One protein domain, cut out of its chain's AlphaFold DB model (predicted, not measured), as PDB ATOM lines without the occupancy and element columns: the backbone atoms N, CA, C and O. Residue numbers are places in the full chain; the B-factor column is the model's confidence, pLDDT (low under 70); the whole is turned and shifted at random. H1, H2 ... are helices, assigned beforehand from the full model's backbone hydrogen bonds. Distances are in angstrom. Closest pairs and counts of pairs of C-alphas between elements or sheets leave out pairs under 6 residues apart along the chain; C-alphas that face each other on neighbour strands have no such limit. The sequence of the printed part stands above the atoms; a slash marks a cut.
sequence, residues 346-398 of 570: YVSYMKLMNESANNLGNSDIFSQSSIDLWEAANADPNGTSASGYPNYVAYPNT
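This is residues 346 to 398 of the 570 residues of the protein "TonB-linked outer membrane protein SusC/RagA family" of Parabacteroides sp. CAG:409 (UniProt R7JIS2). A slender helical hairpin, H1 and H2, makes a rod; the two helices are slid along each other and overlap only in part. Beyond H2 a loop folds back and places the short H3 by H2's later residues, away from H1. The printed part has 53 residues with three named helices, H1, H2, H3, and no named strand: all helix. It is loose, with a radius of gyration of the C-alphas of 12.6 A and spans of 38 by 18 by 14 A.

H1, residues 346 to 359, and H2, residues 368 to 379, form a hairpin, opposite ways at a shallow tilt of 24 degrees. They touch through residues 346 to 351 and 371 to 375 alone; the closest C-alphas, of Val 347 and Ile 371, are 6.0 A apart. H3, residues 391 to 394, touches H2 at residues 377 to 378 alone, closest at the C-alphas of Ala 377 and Asn 391, 5.6 A. H1 and H3 are apart. In H1 and H2 every O i to N i+4 pair is within hydrogen-bond range; H3 is too short for one.

H1 begins at C-alpha 346 (-1.185, -28.914, 41.853) and is 19.7 A long. H2 is 16.7 A long. H3, 5.0 A, ends at C-alpha 394 (-6.125, -33.856, 51.699).

The farthest C-alphas, of Gly 361 and Asn 382, are 38.3 A apart. The link H2 to H3 is long. The printed part has no cut, and no printed residue is under 70 in pLDDT.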
ATOM      1  N   TYR A 346       0.033 -29.707  41.836       94.06
ATOM      2  CA  TYR A 346      -1.185 -28.914  41.853       94.06
ATOM      3  C   TYR A 346      -0.904 -27.422  42.100       94.06
ATOM      4  O   TYR A 346      -1.588 -26.565  41.544       94.06
ATOM      5  N   VAL A 347       0.169 -27.082  42.824       95.00
ATOM      6  CA  VAL A 347       0.613 -25.685  42.991       95.00
ATOM      7  C   VAL A 347       0.986 -25.060  41.648       95.00
ATOM      8  O   VAL A 347       0.524 -23.965  41.314       95.00
ATOM      9  N   SER A 348       1.795 -25.757  40.846       94.81
ATOM     10  CA  SER A 348       2.134 -25.323  39.489       94.81
ATOM     11  C   SER A 348       0.901 -25.237  38.591       94.81
ATOM     12  O   SER A 348       0.789 -24.296  37.807       94.81
ATOM     13  N   TYR A 349      -0.040 -26.178  38.726       93.56
ATOM     14  CA  TYR A 349      -1.313 -26.135  38.009       93.56
ATOM     15  C   TYR A 349      -2.103 -24.859  38.337       93.56
ATOM     16  O   TYR A 349      -2.455 -24.120  37.418       93.56
ATOM     17  N   MET A 350      -2.301 -24.539  39.622       94.75
ATOM     18  CA  MET A 350      -3.005 -23.325  40.055       94.75
ATOM     19  C   MET A 350      -2.350 -22.053  39.504       94.75
ATOM     20  O   MET A 350      -3.025 -21.194  38.934       94.75
ATOM     21  N   LYS A 351      -1.017 -21.948  39.611       95.25
ATOM     22  CA  LYS A 351      -0.252 -20.795  39.105       95.25
ATOM     23  C   LYS A 351      -0.397 -20.634  37.592       95.25
ATOM     24  O   LYS A 351      -0.627 -19.521  37.126       95.25
ATOM     25  N   LEU A 352      -0.317 -21.730  36.836       94.94
ATOM     26  CA  LEU A 352      -0.466 -21.698  35.380       94.94
ATOM     27  C   LEU A 352      -1.891 -21.316  34.955       94.94
ATOM     28  O   LEU A 352      -2.074 -20.565  33.998       94.94
ATOM     29  N   MET A 353      -2.905 -21.805  35.672       93.31
ATOM     30  CA  MET A 353      -4.301 -21.451  35.415       93.31
ATOM     31  C   MET A 353      -4.571 -19.967  35.699       93.31
ATOM     32  O   MET A 353      -5.217 -19.304  34.885       93.31
ATOM     33  N   ASN A 354      -4.014 -19.418  36.783       95.62
ATOM     34  CA  ASN A 354      -4.074 -17.984  37.076       95.62
ATOM     35  C   ASN A 354      -3.331 -17.152  36.026       95.62
ATOM     36  O   ASN A 354      -3.868 -16.162  35.535       95.62
ATOM     37  N   GLU A 355      -2.126 -17.559  35.618       95.94
ATOM     38  CA  GLU A 355      -1.389 -16.892  34.539       95.94
ATOM     39  C   GLU A 355      -2.218 -16.867  33.244       95.94
ATOM     40  O   GLU A 355      -2.360 -15.823  32.607       95.94
ATOM     41  N   SER A 356      -2.840 -17.996  32.888       95.00
ATOM     42  CA  SER A 356      -3.733 -18.087  31.733       95.00
ATOM     43  C   SER A 356      -4.944 -17.158  31.856       95.00
ATOM     44  O   SER A 356      -5.317 -16.524  30.869       95.00
ATOM     45  N   ALA A 357      -5.575 -17.070  33.028       94.69
ATOM     46  CA  ALA A 357      -6.716 -16.185  33.256       94.69
ATOM     47  C   ALA A 357      -6.319 -14.706  33.121       94.69
ATOM     48  O   ALA A 357      -6.968 -13.962  32.381       94.69
ATOM     49  N   ASN A 358      -5.199 -14.316  33.735       96.12
ATOM     50  CA  ASN A 358      -4.651 -12.963  33.657       96.12
ATOM     51  C   ASN A 358      -4.278 -12.567  32.223       96.12
ATOM     52  O   ASN A 358      -4.598 -11.464  31.784       96.12
ATOM     53  N   ASN A 359      -3.667 -13.477  31.454       96.44
ATOM     54  CA  ASN A 359      -3.336 -13.248  30.043       96.44
ATOM     55  C   ASN A 359      -4.581 -12.998  29.170       96.44
ATOM     56  O   ASN A 359      -4.490 -12.337  28.135       96.44
ATOM     57  N   LEU A 360      -5.748 -13.499  29.589       95.94
ATOM     58  CA  LEU A 360      -7.044 -13.256  28.950       95.94
ATOM     59  C   LEU A 360      -7.777 -12.023  29.512       95.94
ATOM     60  O   LEU A 360      -8.862 -11.698  29.032       95.94
ATOM     61  N   GLY A 361      -7.205 -11.330  30.504       94.75
ATOM     62  CA  GLY A 361      -7.814 -10.182  31.181       94.75
ATOM     63  C   GLY A 361      -8.869 -10.548  32.231       94.75
ATOM     64  O   GLY A 361      -9.632  -9.677  32.649       94.75
ATOM     65  N   ASN A 362      -8.930 -11.816  32.645       94.88
ATOM     66  CA  ASN A 362      -9.802 -12.287  33.720       94.88
ATOM     67  C   ASN A 362      -9.082 -12.223  35.075       94.88
ATOM     68  O   ASN A 362      -7.857 -12.149  35.132       94.88
ATOM     69  N   SER A 363      -9.848 -12.268  36.165       93.00
ATOM     70  CA  SER A 363      -9.300 -12.433  37.516       93.00
ATOM     71  C   SER A 363      -8.725 -13.835  37.726       93.00
ATOM     72  O   SER A 363      -9.131 -14.779  37.043       93.00
ATOM     73  N   ASP A 364      -7.847 -13.968  38.723       93.62
ATOM     74  CA  ASP A 364      -7.336 -15.257  39.192       93.62
ATOM     75  C   ASP A 364      -8.472 -16.253  39.468       93.62
ATOM     76  O   ASP A 364      -9.517 -15.894  40.020       93.62
ATOM     77  N   ILE A 365      -8.252 -17.505  39.066       92.50
ATOM     78  CA  ILE A 365      -9.173 -18.627  39.278       92.50
ATOM     79  C   ILE A 365      -8.978 -19.189  40.690       92.50
ATOM     80  O   ILE A 365      -9.951 -19.475  41.382       92.50
ATOM     81  N   PHE A 366      -7.720 -19.303  41.122       94.44
ATOM     82  CA  PHE A 366      -7.315 -19.829  42.422       94.44
ATOM     83  C   PHE A 366      -6.809 -18.704  43.320       94.44
ATOM     84  O   PHE A 366      -5.983 -17.890  42.896       94.44
ATOM     85  N   SER A 367      -7.264 -18.657  44.572       95.06
ATOM     86  CA  SER A 367      -6.793 -17.656  45.526       95.06
ATOM     87  C   SER A 367      -5.345 -17.914  45.966       95.06
ATOM     88  O   SER A 367      -4.903 -19.057  46.092       95.06
ATOM     89  N   GLN A 368      -4.605 -16.846  46.285       94.12
ATOM     90  CA  GLN A 368      -3.253 -16.980  46.845       94.12
ATOM     91  C   GLN A 368      -3.255 -17.787  48.154       94.12
ATOM     92  O   GLN A 368      -2.338 -18.562  48.397       94.12
ATOM     93  N   SER A 369      -4.317 -17.679  48.960       93.38
ATOM     94  CA  SER A 369      -4.484 -18.482  50.175       93.38
ATOM     95  C   SER A 369      -4.547 -19.986  49.908       93.38
ATOM     96  O   SER A 369      -3.988 -20.748  50.693       93.38
ATOM     97  N   SER A 370      -5.196 -20.423  48.823       92.25
ATOM     98  CA  SER A 370      -5.233 -21.840  48.439       92.25
ATOM     99  C   SER A 370      -3.860 -22.332  47.992       92.25
ATOM    100  O   SER A 370      -3.441 -23.424  48.376       92.25
ATOM    101  N   ILE A 371      -3.128 -21.500  47.244       94.62
ATOM    102  CA  ILE A 371      -1.753 -21.790  46.821       94.62
ATOM    103  C   ILE A 371      -0.840 -21.951  48.042       94.62
ATOM    104  O   ILE A 371      -0.169 -22.975  48.163       94.62
ATOM    105  N   ASP A 372      -0.859 -20.991  48.968       95.12
ATOM    106  CA  ASP A 372      -0.024 -21.005  50.175       95.12
ATOM    107  C   ASP A 372      -0.347 -22.209  51.076       95.12
ATOM    108  O   ASP A 372       0.551 -22.830  51.650       95.12
ATOM    109  N   LEU A 373      -1.632 -22.570  51.184       92.56
ATOM    110  CA  LEU A 373      -2.085 -23.738  51.940       92.56
ATOM    111  C   LEU A 373      -1.522 -25.040  51.357       92.56
ATOM    112  O   LEU A 373      -1.017 -25.879  52.105       92.56
ATOM    113  N   TRP A 374      -1.578 -25.199  50.033       93.75
ATOM    114  CA  TRP A 374      -1.062 -26.389  49.354       93.75
ATOM    115  C   TRP A 374       0.469 -26.457  49.401       93.75
ATOM    116  O   TRP A 374       1.032 -27.529  49.607       93.75
ATOM    117  N   GLU A 375       1.160 -25.318  49.286       94.81
ATOM    118  CA  GLU A 375       2.616 -25.242  49.465       94.81
ATOM    119  C   GLU A 375       3.038 -25.638  50.887       94.81
ATOM    120  O   GLU A 375       3.983 -26.412  51.060       94.81
ATOM    121  N   ALA A 376       2.314 -25.166  51.907       93.81
ATOM    122  CA  ALA A 376       2.564 -25.539  53.296       93.81
ATOM    123  C   ALA A 376       2.317 -27.037  53.542       93.81
ATOM    124  O   ALA A 376       3.125 -27.693  54.201       93.81
ATOM    125  N   ALA A 377       1.241 -27.598  52.981       93.06
ATOM    126  CA  ALA A 377       0.939 -29.026  53.075       93.06
ATOM    127  C   ALA A 377       1.985 -29.897  52.354       93.06
ATOM    128  O   ALA A 377       2.387 -30.937  52.879       93.06
ATOM    129  N   ASN A 378       2.487 -29.446  51.200       92.38
ATOM    130  CA  ASN A 378       3.557 -30.114  50.454       92.38
ATOM    131  C   ASN A 378       4.882 -30.169  51.234       92.38
ATOM    132  O   ASN A 378       5.673 -31.092  51.031       92.38
ATOM    133  N   ALA A 379       5.137 -29.203  52.123       92.88
ATOM    134  CA  ALA A 379       6.337 -29.176  52.959       92.88
ATOM    135  C   ALA A 379       6.312 -30.217  54.097       92.88
ATOM    136  O   ALA A 379       7.378 -30.649  54.541       92.88
ATOM    137  N   ASP A 380       5.126 -30.653  54.539       93.19
ATOM    138  CA  ASP A 380       4.944 -31.739  55.513       93.19
ATOM    139  C   ASP A 380       3.841 -32.725  55.071       93.19
ATOM    140  O   ASP A 380       2.724 -32.698  55.600       93.19
ATOM    141  N   PRO A 381       4.127 -33.632  54.114       89.56
ATOM    142  CA  PRO A 381       3.113 -34.527  53.550       89.56
ATOM    143  C   PRO A 381       2.481 -35.492  54.563       89.56
ATOM    144  O   PRO A 381       1.346 -35.922  54.371       89.56
ATOM    145  N   ASN A 382       3.201 -35.848  55.634       91.94
ATOM    146  CA  ASN A 382       2.715 -36.764  56.675       91.94
ATOM    147  C   ASN A 382       2.032 -36.035  57.843       91.94
ATOM    148  O   ASN A 382       1.517 -36.694  58.750       91.94
ATOM    149  N   GLY A 383       2.014 -34.700  57.824       91.69
ATOM    150  CA  GLY A 383       1.243 -33.887  58.753       91.69
ATOM    151  C   GLY A 383      -0.252 -34.192  58.665       91.69
ATOM    152  O   GLY A 383      -0.746 -34.720  57.668       91.69
ATOM    153  N   THR A 384      -0.987 -33.891  59.733       91.12
ATOM    154  CA  THR A 384      -2.446 -34.070  59.771       91.12
ATOM    155  C   THR A 384      -3.131 -32.771  59.365       91.12
ATOM    156  O   THR A 384      -2.906 -31.731  59.985       91.12
ATOM    157  N   SER A 385      -3.976 -32.839  58.341       90.25
ATOM    158  CA  SER A 385      -4.763 -31.711  57.855       90.25
ATOM    159  C   SER A 385      -5.892 -31.349  58.828       90.25
ATOM    160  O   SER A 385      -6.248 -32.108  59.734       90.25
ATOM    161  N   ALA A 386      -6.542 -30.207  58.592       86.56
ATOM    162  CA  ALA A 386      -7.737 -29.811  59.339       86.56
ATOM    163  C   ALA A 386      -8.912 -30.803  59.190       86.56
ATOM    164  O   ALA A 386      -9.772 -30.862  60.067       86.56
ATOM    165  N   SER A 387      -8.943 -31.596  58.111       83.88
ATOM    166  CA  SER A 387      -9.943 -32.648  57.889       83.88
ATOM    167  C   SER A 387      -9.612 -33.965  58.604       83.88
ATOM    168  O   SER A 387     -10.407 -34.901  58.553       83.88
ATOM    169  N   GLY A 388      -8.475 -34.041  59.309       87.88
ATOM    170  CA  GLY A 388      -8.040 -35.223  60.058       87.88
ATOM    171  C   GLY A 388      -7.361 -36.295  59.202       87.88
ATOM    172  O   GLY A 388      -6.995 -37.346  59.725       87.88
ATOM    173  N   TYR A 389      -7.172 -36.033  57.909       90.56
ATOM    174  CA  TYR A 389      -6.440 -36.906  56.995       90.56
ATOM    175  C   TYR A 389      -4.976 -36.467  56.881       90.56
ATOM    176  O   TYR A 389      -4.658 -35.305  57.138       90.56
ATOM    177  N   PRO A 390      -4.057 -37.359  56.486       93.62
ATOM    178  CA  PRO A 390      -2.706 -36.948  56.134       93.62
ATOM    179  C   PRO A 390      -2.708 -35.906  55.007       93.62
ATOM    180  O   PRO A 390      -3.533 -35.979  54.091       93.62
ATOM    181  N   ASN A 391      -1.758 -34.974  55.033       93.69
ATOM    182  CA  ASN A 391      -1.655 -33.910  54.034       93.69
ATOM    183  C   ASN A 391      -1.523 -34.458  52.608       93.69
ATOM    184  O   ASN A 391      -2.129 -33.904  51.703       93.69
ATOM    185  N   TYR A 392      -0.842 -35.589  52.394       90.81
ATOM    186  CA  TYR A 392      -0.762 -36.211  51.065       90.81
ATOM    187  C   TYR A 392      -2.116 -36.699  50.506       90.81
ATOM    188  O   TYR A 392      -2.211 -36.943  49.305       90.81
ATOM    189  N   VAL A 393      -3.138 -36.880  51.356       92.56
ATOM    190  CA  VAL A 393      -4.508 -37.256  50.956       92.56
ATOM    191  C   VAL A 393      -5.375 -36.019  50.765       92.56
ATOM    192  O   VAL A 393      -6.107 -35.950  49.788       92.56
ATOM    193  N   ALA A 394      -5.300 -35.067  51.701       92.00
ATOM    194  CA  ALA A 394      -6.125 -33.856  51.699       92.00
ATOM    195  C   ALA A 394      -5.616 -32.769  50.734       92.00
ATOM    196  O   ALA A 394      -6.387 -31.924  50.298       92.00
ATOM    197  N   TYR A 395      -4.323 -32.794  50.404       93.38
ATOM    198  CA  TYR A 395      -3.654 -31.873  49.484       93.38
ATOM    199  C   TYR A 395      -2.796 -32.661  48.479       93.38
ATOM    200  O   TYR A 395      -1.564 -32.568  48.480       93.38
ATOM    201  N   PRO A 396      -3.412 -33.522  47.655       93.38
ATOM    202  CA  PRO A 396      -2.669 -34.445  46.808       93.38
ATOM    203  C   PRO A 396      -2.031 -33.745  45.597       93.38
ATOM    204  O   PRO A 396      -2.475 -32.691  45.146       93.38
ATOM    205  N   ASN A 397      -0.983 -34.372  45.056       93.06
ATOM    206  CA  ASN A 397      -0.345 -34.016  43.783       93.06
ATOM    207  C   ASN A 397      -0.313 -35.263  42.897       93.06
ATOM    208  O   ASN A 397       0.714 -35.937  42.758       93.06
ATOM    209  N   THR A 398      -1.482 -35.648  42.395       93.19
ATOM    210  CA  THR A 398      -1.665 -36.934  41.726       93.19
ATOM    211  C   THR A 398      -1.172 -36.890  40.285       93.19
ATOM    212  O   THR A 398      -1.687 -36.152  39.446       93.19
TER     213      THR A 398